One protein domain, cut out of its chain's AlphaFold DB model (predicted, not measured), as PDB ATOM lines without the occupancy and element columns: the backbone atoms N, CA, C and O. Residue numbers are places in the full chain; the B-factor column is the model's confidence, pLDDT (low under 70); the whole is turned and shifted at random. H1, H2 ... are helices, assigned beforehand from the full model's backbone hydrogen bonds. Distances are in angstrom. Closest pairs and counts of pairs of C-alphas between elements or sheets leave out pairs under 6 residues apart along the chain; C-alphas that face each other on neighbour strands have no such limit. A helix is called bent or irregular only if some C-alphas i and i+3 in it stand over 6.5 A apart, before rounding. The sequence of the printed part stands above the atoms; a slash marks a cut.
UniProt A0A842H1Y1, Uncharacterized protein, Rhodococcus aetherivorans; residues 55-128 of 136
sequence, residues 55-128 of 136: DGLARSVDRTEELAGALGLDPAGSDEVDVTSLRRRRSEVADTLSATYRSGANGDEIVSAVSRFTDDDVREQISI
ATOM      1  N   ASP A  55     278.936 145.731 382.468       80.62
ATOM      2  CA  ASP A  55     280.036 145.455 383.388       80.62
ATOM      3  C   ASP A  55     281.276 144.971 382.625       80.62
ATOM      4  O   ASP A  55     282.396 145.377 382.928       80.62
ATOM      5  N   GLY A  56     281.096 144.152 381.585       79.06
ATOM      6  CA  GLY A  56     282.162 143.779 380.655       79.06
ATOM      7  C   GLY A  56     282.716 144.965 379.877       79.06
ATOM      8  O   GLY A  56     283.935 145.096 379.745       79.06
ATOM      9  N   LEU A  57     281.849 145.875 379.427       80.31
ATOM     10  CA  LEU A  57     282.290 147.118 378.802       80.31
ATOM     11  C   LEU A  57     283.102 147.973 379.782       80.31
ATOM     12  O   LEU A  57     284.194 148.399 379.421       80.31
ATOM     13  N   ALA A  58     282.617 148.176 381.011       84.56
ATOM     14  CA  ALA A  58     283.332 148.940 382.033       84.56
ATOM     15  C   ALA A  58     284.729 148.354 382.306       84.56
ATOM     16  O   ALA A  58     285.723 149.058 382.173       84.56
ATOM     17  N   ARG A  59     284.829 147.034 382.525       86.12
ATOM     18  CA  ARG A  59     286.119 146.343 382.714       86.12
ATOM     19  C   ARG A  59     287.054 146.457 381.508       86.12
ATOM     20  O   ARG A  59     288.273 146.440 381.659       86.12
ATOM     21  N   SER A  60     286.516 146.495 380.290       86.12
ATOM     22  CA  SER A  60     287.312 146.686 379.067       86.12
ATOM     23  C   SER A  60     287.851 148.114 378.954       86.12
ATOM     24  O   SER A  60     289.001 148.312 378.552       86.12
ATOM     25  N   VAL A  61     287.044 149.103 379.349       88.81
ATOM     26  CA  VAL A  61     287.457 150.509 379.425       88.81
ATOM     27  C   VAL A  61     288.550 150.684 380.473       88.81
ATOM     28  O   VAL A  61     289.617 151.181 380.125       88.81
ATOM     29  N   ASP A  62     288.347 150.184 381.693       89.88
ATOM     30  CA  ASP A  62     289.316 150.307 382.789       89.88
ATOM     31  C   ASP A  62     290.683 149.722 382.405       89.88
ATOM     32  O   ASP A  62     291.701 150.398 382.513       89.88
ATOM     33  N   ARG A  63     290.718 148.510 381.833       89.94
ATOM     34  CA  ARG A  63     291.970 147.890 381.351       89.94
ATOM     35  C   ARG A  63     292.641 148.677 380.229       89.94
ATOM     36  O   ARG A  63     293.867 148.711 380.139       89.94
ATOM     37  N   THR A  64     291.847 149.276 379.342       90.94
ATOM     38  CA  THR A  64     292.381 150.123 378.266       90.94
ATOM     39  C   THR A  64     293.025 151.380 378.854       90.94
ATOM     40  O   THR A  64     294.094 151.774 378.393       90.94
ATOM     41  N   GLU A  65     292.430 151.971 379.892       92.31
ATOM     42  CA  GLU A  65     293.001 153.120 380.604       92.31
ATOM     43  C   GLU A  65     294.234 152.750 381.440       92.31
ATOM     44  O   GLU A  65     295.202 153.506 381.451       92.31
ATOM     45  N   GLU A  66     294.267 151.574 382.072       92.12
ATOM     46  CA  GLU A  66     295.467 151.067 382.753       92.12
ATOM     47  C   GLU A  66     296.648 150.923 381.782       92.12
ATOM     48  O   GLU A  66     297.758 151.380 382.073       92.12
ATOM     49  N   LEU A  67     296.411 150.341 380.599       92.81
ATOM     50  CA  LEU A  67     297.427 150.245 379.551       92.81
ATOM     51  C   LEU A  67     297.836 151.631 379.035       92.81
ATOM     52  O   LEU A  67     299.021 151.877 378.819       92.81
ATOM     53  N   ALA A  68     296.879 152.544 378.858       91.94
ATOM     54  CA  ALA A  68     297.160 153.915 378.449       91.94
ATOM     55  C   ALA A  68     298.075 154.627 379.461       91.94
ATOM     56  O   ALA A  68     299.066 155.238 379.062       91.94
ATOM     57  N   GLY A  69     297.803 154.475 380.760       91.50
ATOM     58  CA  GLY A  69     298.636 155.016 381.833       91.50
ATOM     59  C   GLY A  69     300.053 154.439 381.832       91.50
ATOM     60  O   GLY A  69     301.018 155.192 381.946       91.50
ATOM     61  N   ALA A  70     300.205 153.128 381.615       91.12
ATOM     62  CA  ALA A  70     301.521 152.491 381.481       91.12
ATOM     63  C   ALA A  70     302.306 152.986 380.251       91.12
ATOM     64  O   ALA A  70     303.536 153.010 380.258       91.12
ATOM     65  N   LEU A  71     301.601 153.412 379.199       90.44
ATOM     66  CA  LEU A  71     302.179 154.046 378.012       90.44
ATOM     67  C   LEU A  71     302.420 155.557 378.182       90.44
ATOM     68  O   LEU A  71     302.895 156.201 377.247       90.44
ATOM     69  N   GLY A  72     302.106 156.125 379.351       90.50
ATOM     70  CA  GLY A  72     302.284 157.547 379.650       90.50
ATOM     71  C   GLY A  72     301.252 158.467 378.993       90.50
ATOM     72  O   GLY A  72     301.510 159.661 378.859       90.50
ATOM     73  N   LEU A  73     300.106 157.934 378.559       90.94
ATOM     74  CA  LEU A  73     298.996 158.740 378.056       90.94
ATOM     75  C   LEU A  73     298.209 159.349 379.219       90.94
ATOM     76  O   LEU A  73     297.915 158.670 380.204       90.94
ATOM     77  N   ASP A  74     297.799 160.608 379.067       91.00
ATOM     78  CA  ASP A  74     296.898 161.254 380.024       91.00
ATOM     79  C   ASP A  74     295.561 160.498 380.104       91.00
ATOM     80  O   ASP A  74     295.103 159.977 379.074       91.00
ATOM     81  N   PRO A  75     294.908 160.442 381.282       86.25
ATOM     82  CA  PRO A  75     293.604 159.806 381.439       86.25
ATOM     83  C   PRO A  75     292.579 160.386 380.465       86.25
ATOM     84  O   PRO A  75     292.559 161.597 380.224       86.25
ATOM     85  N   ALA A  76     291.695 159.541 379.934       81.81
ATOM     86  CA  ALA A  76     290.560 160.043 379.173       81.81
ATOM     87  C   ALA A  76     289.727 160.996 380.057       81.81
ATOM     88  O   ALA A  76     289.343 160.652 381.176       81.81
ATOM     89  N   GLY A  77     289.482 162.220 379.575       71.19
ATOM     90  CA  GLY A  77     288.639 163.192 380.277       71.19
ATOM     91  C   GLY A  77     287.220 162.657 380.506       71.19
ATOM     92  O   GLY A  77     286.751 161.794 379.769       71.19
ATOM     93  N   SER A  78     286.520 163.185 381.512       61.41
ATOM     94  CA  SER A  78     285.190 162.717 381.942       61.41
ATOM     95  C   SER A  78     284.030 163.101 381.008       61.41
ATOM     96  O   SER A  78     282.887 163.176 381.466       61.41
ATOM     97  N   ASP A  79     284.305 163.429 379.747       58.31
ATOM     98  CA  ASP A  79     283.259 163.771 378.782       58.31
ATOM     99  C   ASP A  79     282.398 162.537 378.470       58.31
ATOM    100  O   ASP A  79     282.817 161.400 378.701       58.31
ATOM    101  N   GLU A  80     281.169 162.758 377.987       58.81
ATOM    102  CA  GLU A  80     280.206 161.688 377.697       58.81
ATOM    103  C   GLU A  80     280.858 160.533 376.924       58.81
ATOM    104  O   GLU A  80     281.267 160.667 375.769       58.81
ATOM    105  N   VAL A  81     280.946 159.380 377.593       69.00
ATOM    106  CA  VAL A  81     281.533 158.163 377.038       69.00
ATOM    107  C   VAL A  81     280.587 157.607 375.978       69.00
ATOM    108  O   VAL A  81     279.655 156.855 376.273       69.00
ATOM    109  N   ASP A  82     280.827 157.989 374.729       82.44
ATOM    110  CA  ASP A  82     280.183 157.407 373.556       82.44
ATOM    111  C   ASP A  82     281.112 156.417 372.827       82.44
ATOM    112  O   ASP A  82     282.320 156.338 373.064       82.44
ATOM    113  N   VAL A  83     280.559 155.638 371.892       81.19
ATOM    114  CA  VAL A  83     281.337 154.642 371.129       81.19
ATOM    115  C   VAL A  83     282.474 155.288 370.326       81.19
ATOM    116  O   VAL A  83     283.513 154.662 370.109       81.19
ATOM    117  N   THR A  84     282.301 156.530 369.875       84.62
ATOM    118  CA  THR A  84     283.296 157.250 369.074       84.62
ATOM    119  C   THR A  84     284.507 157.626 369.923       84.62
ATOM    120  O   THR A  84     285.644 157.409 369.501       84.62
ATOM    121  N   SER A  85     284.272 158.119 371.137       86.94
ATOM    122  CA  SER A  85     285.288 158.468 372.124       86.94
ATOM    123  C   SER A  85     286.099 157.239 372.542       86.94
ATOM    124  O   SER A  85     287.328 157.285 372.498       86.94
ATOM    125  N   LEU A  86     285.435 156.104 372.791       86.75
ATOM    126  CA  LEU A  86     286.085 154.828 373.103       86.75
ATOM    127  C   LEU A  86     286.966 154.329 371.950       86.75
ATOM    128  O   LEU A  86     288.093 153.879 372.167       86.75
ATOM    129  N   ARG A  87     286.483 154.430 370.705       87.88
ATOM    130  CA  ARG A  87     287.261 154.049 369.514       87.88
ATOM    131  C   ARG A  87     288.486 154.930 369.329       87.88
ATOM    132  O   ARG A  87     289.568 154.405 369.077       87.88
ATOM    133  N   ARG A  88     288.320 156.248 369.459       90.19
ATOM    134  CA  ARG A  88     289.426 157.205 369.373       90.19
ATOM    135  C   ARG A  88     290.481 156.888 370.422       90.19
ATOM    136  O   ARG A  88     291.646 156.734 370.074       90.19
ATOM    137  N   ARG A  89     290.059 156.693 371.672       91.25
ATOM    138  CA  ARG A  89     290.957 156.368 372.778       91.25
ATOM    139  C   ARG A  89     291.755 155.092 372.522       91.25
ATOM    140  O   ARG A  89     292.969 155.074 372.682       91.25
ATOM    141  N   ARG A  90     291.097 154.035 372.042       90.25
ATOM    142  CA  ARG A  90     291.779 152.776 371.711       90.25
ATOM    143  C   ARG A  90     292.737 152.913 370.524       90.25
ATOM    144  O   ARG A  90     293.762 152.237 370.504       90.25
ATOM    145  N   SER A  91     292.439 153.795 369.569       91.94
ATOM    146  CA  SER A  91     293.365 154.135 368.481       91.94
ATOM    147  C   SER A  91     294.609 154.853 369.003       91.94
ATOM    148  O   SER A  91     295.711 154.461 368.647       91.94
ATOM    149  N   GLU A  92     294.449 155.835 369.896       94.00
ATOM    150  CA  GLU A  92     295.572 156.557 370.517       94.00
ATOM    151  C   GLU A  92     296.506 155.597 371.273       94.00
ATOM    152  O   GLU A  92     297.724 155.650 371.107       94.00
ATOM    153  N   VAL A  93     295.937 154.662 372.044       93.56
ATOM    154  CA  VAL A  93     296.701 153.600 372.722       93.56
ATOM    155  C   VAL A  93     297.480 152.749 371.716       93.56
ATOM    156  O   VAL A  93     298.667 152.493 371.919       93.56
ATOM    157  N   ALA A  94     296.841 152.325 370.622       92.12
ATOM    158  CA  ALA A  94     297.483 151.504 369.598       92.12
ATOM    159  C   ALA A  94     298.625 152.244 368.881       92.12
ATOM    160  O   ALA A  94     299.688 151.660 368.658       92.12
ATOM    161  N   ASP A  95     298.431 153.522 368.557       94.38
ATOM    162  CA  ASP A  95     299.435 154.352 367.892       94.38
ATOM    163  C   ASP A  95     300.658 154.567 368.793       94.38
ATOM    164  O   ASP A  95     301.794 154.358 368.352       94.38
ATOM    165  N   THR A  96     300.436 154.887 370.072       93.38
ATOM    166  CA  THR A  96     301.510 155.025 371.066       93.38
ATOM    167  C   THR A  96     302.246 153.709 371.269       93.38
ATOM    168  O   THR A  96     303.471 153.681 371.185       93.38
ATOM    169  N   LEU A  97     301.527 152.598 371.449       91.88
ATOM    170  CA  LEU A  97     302.138 151.276 371.586       91.88
ATOM    171  C   LEU A  97     303.005 150.930 370.364       91.88
ATOM    172  O   LEU A  97     304.131 150.448 370.500       91.88
ATOM    173  N   SER A  98     302.510 151.230 369.159       91.38
ATOM    174  CA  SER A  98     303.241 151.039 367.905       91.38
ATOM    175  C   SER A  98     304.530 151.867 367.855       91.38
ATOM    176  O   SER A  98     305.577 151.367 367.435       91.38
ATOM    177  N   ALA A  99     304.478 153.127 368.290       90.69
ATOM    178  CA  ALA A  99     305.644 154.001 368.371       90.69
ATOM    179  C   ALA A  99     306.666 153.500 369.404       90.69
ATOM    180  O   ALA A  99     307.856 153.412 369.087       90.69
ATOM    181  N   THR A 100     306.206 153.093 370.589       89.88
ATOM    182  CA  THR A 100     307.037 152.534 371.664       89.88
ATOM    183  C   THR A 100     307.818 151.319 371.173       89.88
ATOM    184  O   THR A 100     309.052 151.331 371.225       89.88
ATOM    185  N   TYR A 101     307.143 150.348 370.549       87.31
ATOM    186  CA  TYR A 101     307.810 149.167 369.997       87.31
ATOM    187  C   TYR A 101     308.848 149.503 368.927       87.31
ATOM    188  O   TYR A 101     309.947 148.948 368.955       87.31
ATOM    189  N   ARG A 102     308.537 150.423 368.004       89.38
ATOM    190  CA  ARG A 102     309.478 150.834 366.948       89.38
ATOM    191  C   ARG A 102     310.690 151.585 367.489       89.38
ATOM    192  O   ARG A 102     311.772 151.464 366.925       89.38
ATOM    193  N   SER A 103     310.510 152.364 368.551       87.25
ATOM    194  CA  SER A 103     311.590 153.136 369.173       87.25
ATOM    195  C   SER A 103     312.564 152.273 369.984       87.25
ATOM    196  O   SER A 103     313.663 152.723 370.296       87.25
ATOM    197  N   GLY A 104     312.169 151.043 370.335       80.81
ATOM    198  CA  GLY A 104     312.939 150.172 371.223       80.81
ATOM    199  C   GLY A 104     312.890 150.592 372.696       80.81
ATOM    200  O   GLY A 104     313.522 149.937 373.520       80.81
ATOM    201  N   ALA A 105     312.119 151.627 373.050       77.56
ATOM    202  CA  ALA A 105     311.907 152.097 374.421       77.56
ATOM    203  C   ALA A 105     310.930 151.199 375.211       77.56
ATOM    204  O   ALA A 105     310.068 151.678 375.944       77.56
ATOM    205  N   ASN A 106     311.043 149.881 375.043       79.50
ATOM    206  CA  ASN A 106     310.184 148.903 375.701       79.50
ATOM    207  C   ASN A 106     310.752 148.600 377.091       79.50
ATOM    208  O   ASN A 106     311.569 147.695 377.241       79.50
ATOM    209  N   GLY A 107     310.359 149.381 378.096       82.81
ATOM    210  CA  GLY A 107     310.679 149.067 379.491       82.81
ATOM    211  C   GLY A 107     309.935 147.819 379.983       82.81
ATOM    212  O   GLY A 107     308.860 147.493 379.472       82.81
ATOM    213  N   ASP A 108     310.475 147.156 381.010       85.25
ATOM    214  CA  ASP A 108     309.877 145.956 381.626       85.25
ATOM    215  C   ASP A 108     308.425 146.189 382.083       85.25
ATOM    216  O   ASP A 108     307.583 145.292 381.997       85.25
ATOM    217  N   GLU A 109     308.107 147.410 382.516       85.50
ATOM    218  CA  GLU A 109     306.755 147.816 382.920       85.50
ATOM    219  C   GLU A 109     305.764 147.785 381.748       85.50
ATOM    220  O   GLU A 109     304.656 147.265 381.892       85.50
ATOM    221  N   ILE A 110     306.173 148.261 380.567       88.00
ATOM    222  CA  ILE A 110     305.331 148.281 379.361       88.00
ATOM    223  C   ILE A 110     305.096 146.855 378.866       88.00
ATOM    224  O   ILE A 110     303.965 146.484 378.557       88.00
ATOM    225  N   VAL A 111     306.148 146.033 378.839       88.44
ATOM    226  CA  VAL A 111     306.037 144.617 378.460       88.44
ATOM    227  C   VAL A 111     305.079 143.888 379.404       88.44
ATOM    228  O   VAL A 111     304.168 143.203 378.943       88.44
ATOM    229  N   SER A 112     305.220 144.099 380.715       88.75
ATOM    230  CA  SER A 112     304.349 143.492 381.727       88.75
ATOM    231  C   SER A 112     302.887 143.931 381.585       88.75
ATOM    232  O   SER A 112     301.982 143.104 381.715       88.75
ATOM    233  N   ALA A 113     302.643 145.213 381.298       88.69
ATOM    234  CA  ALA A 113     301.299 145.746 381.082       88.69
ATOM    235  C   ALA A 113     300.635 145.136 379.837       88.69
ATOM    236  O   ALA A 113     299.482 144.709 379.899       88.69
ATOM    237  N   VAL A 114     301.372 145.028 378.727       90.25
ATOM    238  CA  VAL A 114     300.876 144.413 377.486       90.25
ATOM    239  C   VAL A 114     300.596 142.923 377.676       90.25
ATOM    240  O   VAL A 114     299.553 142.444 377.228       90.25
ATOM    241  N   SER A 115     301.482 142.190 378.358       89.06
ATOM    242  CA  SER A 115     301.258 140.779 378.688       89.06
ATOM    243  C   SER A 115     299.977 140.588 379.497       89.06
ATOM    244  O   SER A 115     299.129 139.797 379.095       89.06
ATOM    245  N   ARG A 116     299.773 141.372 380.566       88.06
ATOM    246  CA  ARG A 116     298.547 141.298 381.377       88.06
ATOM    247  C   ARG A 116     297.293 141.612 380.561       88.06
ATOM    248  O   ARG A 116     296.328 140.857 380.613       88.06
ATOM    249  N   PHE A 117     297.327 142.691 379.776       87.69
ATOM    250  CA  PHE A 117     296.211 143.075 378.910       87.69
ATOM    251  C   PHE A 117     295.844 141.952 377.927       87.69
ATOM    252  O   PHE A 117     294.666 141.679 377.699       87.69
ATOM    253  N   THR A 118     296.856 141.284 377.370       85.75
ATOM    254  CA  THR A 118     296.684 140.195 376.401       85.75
ATOM    255  C   THR A 118     296.138 138.934 377.064       85.75
ATOM    256  O   THR A 118     295.207 138.332 376.534       85.75
ATOM    257  N   ASP A 119     296.660 138.550 378.231       85.31
ATOM    258  CA  ASP A 119     296.176 137.390 378.988       85.31
ATOM    259  C   ASP A 119     294.696 137.537 379.358       85.31
ATOM    260  O   ASP A 119     293.914 136.591 379.220       85.31
ATOM    261  N   ASP A 120     294.286 138.733 379.781       81.38
ATOM    262  CA  ASP A 120     292.898 139.003 380.144       81.38
ATOM    263  C   ASP A 120     291.967 139.026 378.920       81.38
ATOM    264  O   ASP A 120     290.863 138.486 378.998       81.38
ATOM    265  N   ASP A 121     292.398 139.580 377.779       80.62
ATOM    266  CA  ASP A 121     291.632 139.517 376.520       80.62
ATOM    267  C   ASP A 121     291.475 138.066 376.034       80.62
ATOM    268  O   ASP A 121     290.376 137.634 375.683       80.62
ATOM    269  N   VAL A 122     292.543 137.264 376.100       77.62
ATOM    270  CA  VAL A 122     292.503 135.843 375.726       77.62
ATOM    271  C   VAL A 122     291.549 135.061 376.628       77.62
ATOM    272  O   VAL A 122     290.698 134.334 376.115       77.62
ATOM    273  N   ARG A 123     291.616 135.222 377.957       74.00
ATOM    274  CA  ARG A 123     290.674 134.560 378.885       74.00
ATOM    275  C   ARG A 123     289.222 134.917 378.576       74.00
ATOM    276  O   ARG A 123     288.344 134.055 378.654       74.00
ATOM    277  N   GLU A 124     288.965 136.167 378.209       68.88
ATOM    278  CA  GLU A 124     287.626 136.640 377.866       68.88
ATOM    279  C   GLU A 124     287.128 136.129 376.510       68.88
ATOM    280  O   GLU A 124     285.931 135.870 376.369       68.88
ATOM    281  N   GLN A 125     288.016 135.908 375.541       66.00
ATOM    282  CA  GLN A 125     287.655 135.359 374.230       66.00
ATOM    283  C   GLN A 125     287.576 133.829 374.197       66.00
ATOM    284  O   GLN A 125     286.910 133.268 373.323       66.00
ATOM    285  N   ILE A 126     288.195 133.134 375.157       62.09
ATOM    286  CA  ILE A 126     287.993 131.693 375.326       62.09
ATOM    287  C   ILE A 126     286.521 131.446 375.679       62.09
ATOM    288  O   ILE A 126     285.996 131.997 376.653       62.09
ATOM    289  N   SER A 127     285.875 130.602 374.864       52.47
ATOM    290  CA  SER A 127     284.505 130.123 375.065       52.47
ATOM    291  C   SER A 127     284.277 129.748 376.528       52.47
ATOM    292  O   SER A 127     285.093 129.049 377.130       52.47
ATOM    293  N   ILE A 128     283.141 130.169 377.091       56.66
ATOM    294  CA  ILE A 128     282.737 129.837 378.467       56.66
ATOM    295  C   ILE A 128     282.822 128.318 378.708       56.66
ATOM    296  O   ILE A 128     283.252 127.895 379.779       56.66
TER     297      ILE A 128
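AT A GLANCE: This is residues 55 to 128 of the 136 residues of an uncharacterized protein of Rhodococcus aetherivorans (UniProt A0A842H1Y1). Three helices make a flat group: H2 and H3 form a V that narrows toward the tight link between them, and H1 lies over one side of the V's opening, out of the plane of H2 and H3, and touches both. H1 and H3 run nearly antiparallel side by side, H2 runs the same way as H1, and the long stretch of residues 71 to 82 folds back from the last residue of H1 to the first of H2. The printed part has 74 residues, with three named helices in the order H1, H2, H3 and no named strand; the class is all helix. The whole is compact, with a radius of gyration of the C-alphas of 12.9 A, and the C-alphas span 34 by 33 by 15 A.

HOW THE PARTS SIT: H1, residues 55 to 70, touches H2, residues 83 to 103, with its residues 61 to 68 alone, and H2 touches it with residues 86 to 93 alone. Their closest C-alphas are those of Ala 68 and Val 93, 5.8 A apart. They run the same way at a shallow tilt of 34 degrees, only just short of steep. H1 also touches H3, residues 108 to 125, with residues 63 to 70 alone, and H3 touches it with residues 109 to 117 alone. The closest C-alphas there are those of Ala 70 and Ile 110, 6.1 A apart. H1 and H3 run opposite ways at a shallow tilt of 16 degrees. H2 and H3 are near each other, with no pair of C-alphas within 8 A but 5 pairs within 10 A. In H1, H2 and H3, every O i to N i+4 pair is within hydrogen-bond range.

IN THESE COORDINATES: H1 begins at C-alpha 55 at (280.036, 145.455, 383.388) and measures 22.7 A from first to last C-alpha, Asp 55 to Ala 70. H2, the longest helix with 21 residues, runs from Val 83 to Ser 103 over 30.4 A, and its C-alpha 83 stands at (281.337, 154.642, 371.129). H3 runs from Asp 108 to Gln 125 over 25.7 A and ends at C-alpha 125 at (287.655, 135.359, 374.230). None of the three helices is bent or irregular.

THE WHOLE: The C-alphas of Ser 103 and Ile 128 are the two farthest apart in the domain, at 38.2 A. The first and last printed C-alphas, those of Asp 55 and Ile 128, are 16.6 A apart. The printed part has no cut. The link from H1 to H2 is long, with 12 residues, and the link from H2 to H3 is tight, with 4. The mean pLDDT of the printed part is 84.0, and the model's confidence is under 70 at residues 78 to 81 and 124 to 128.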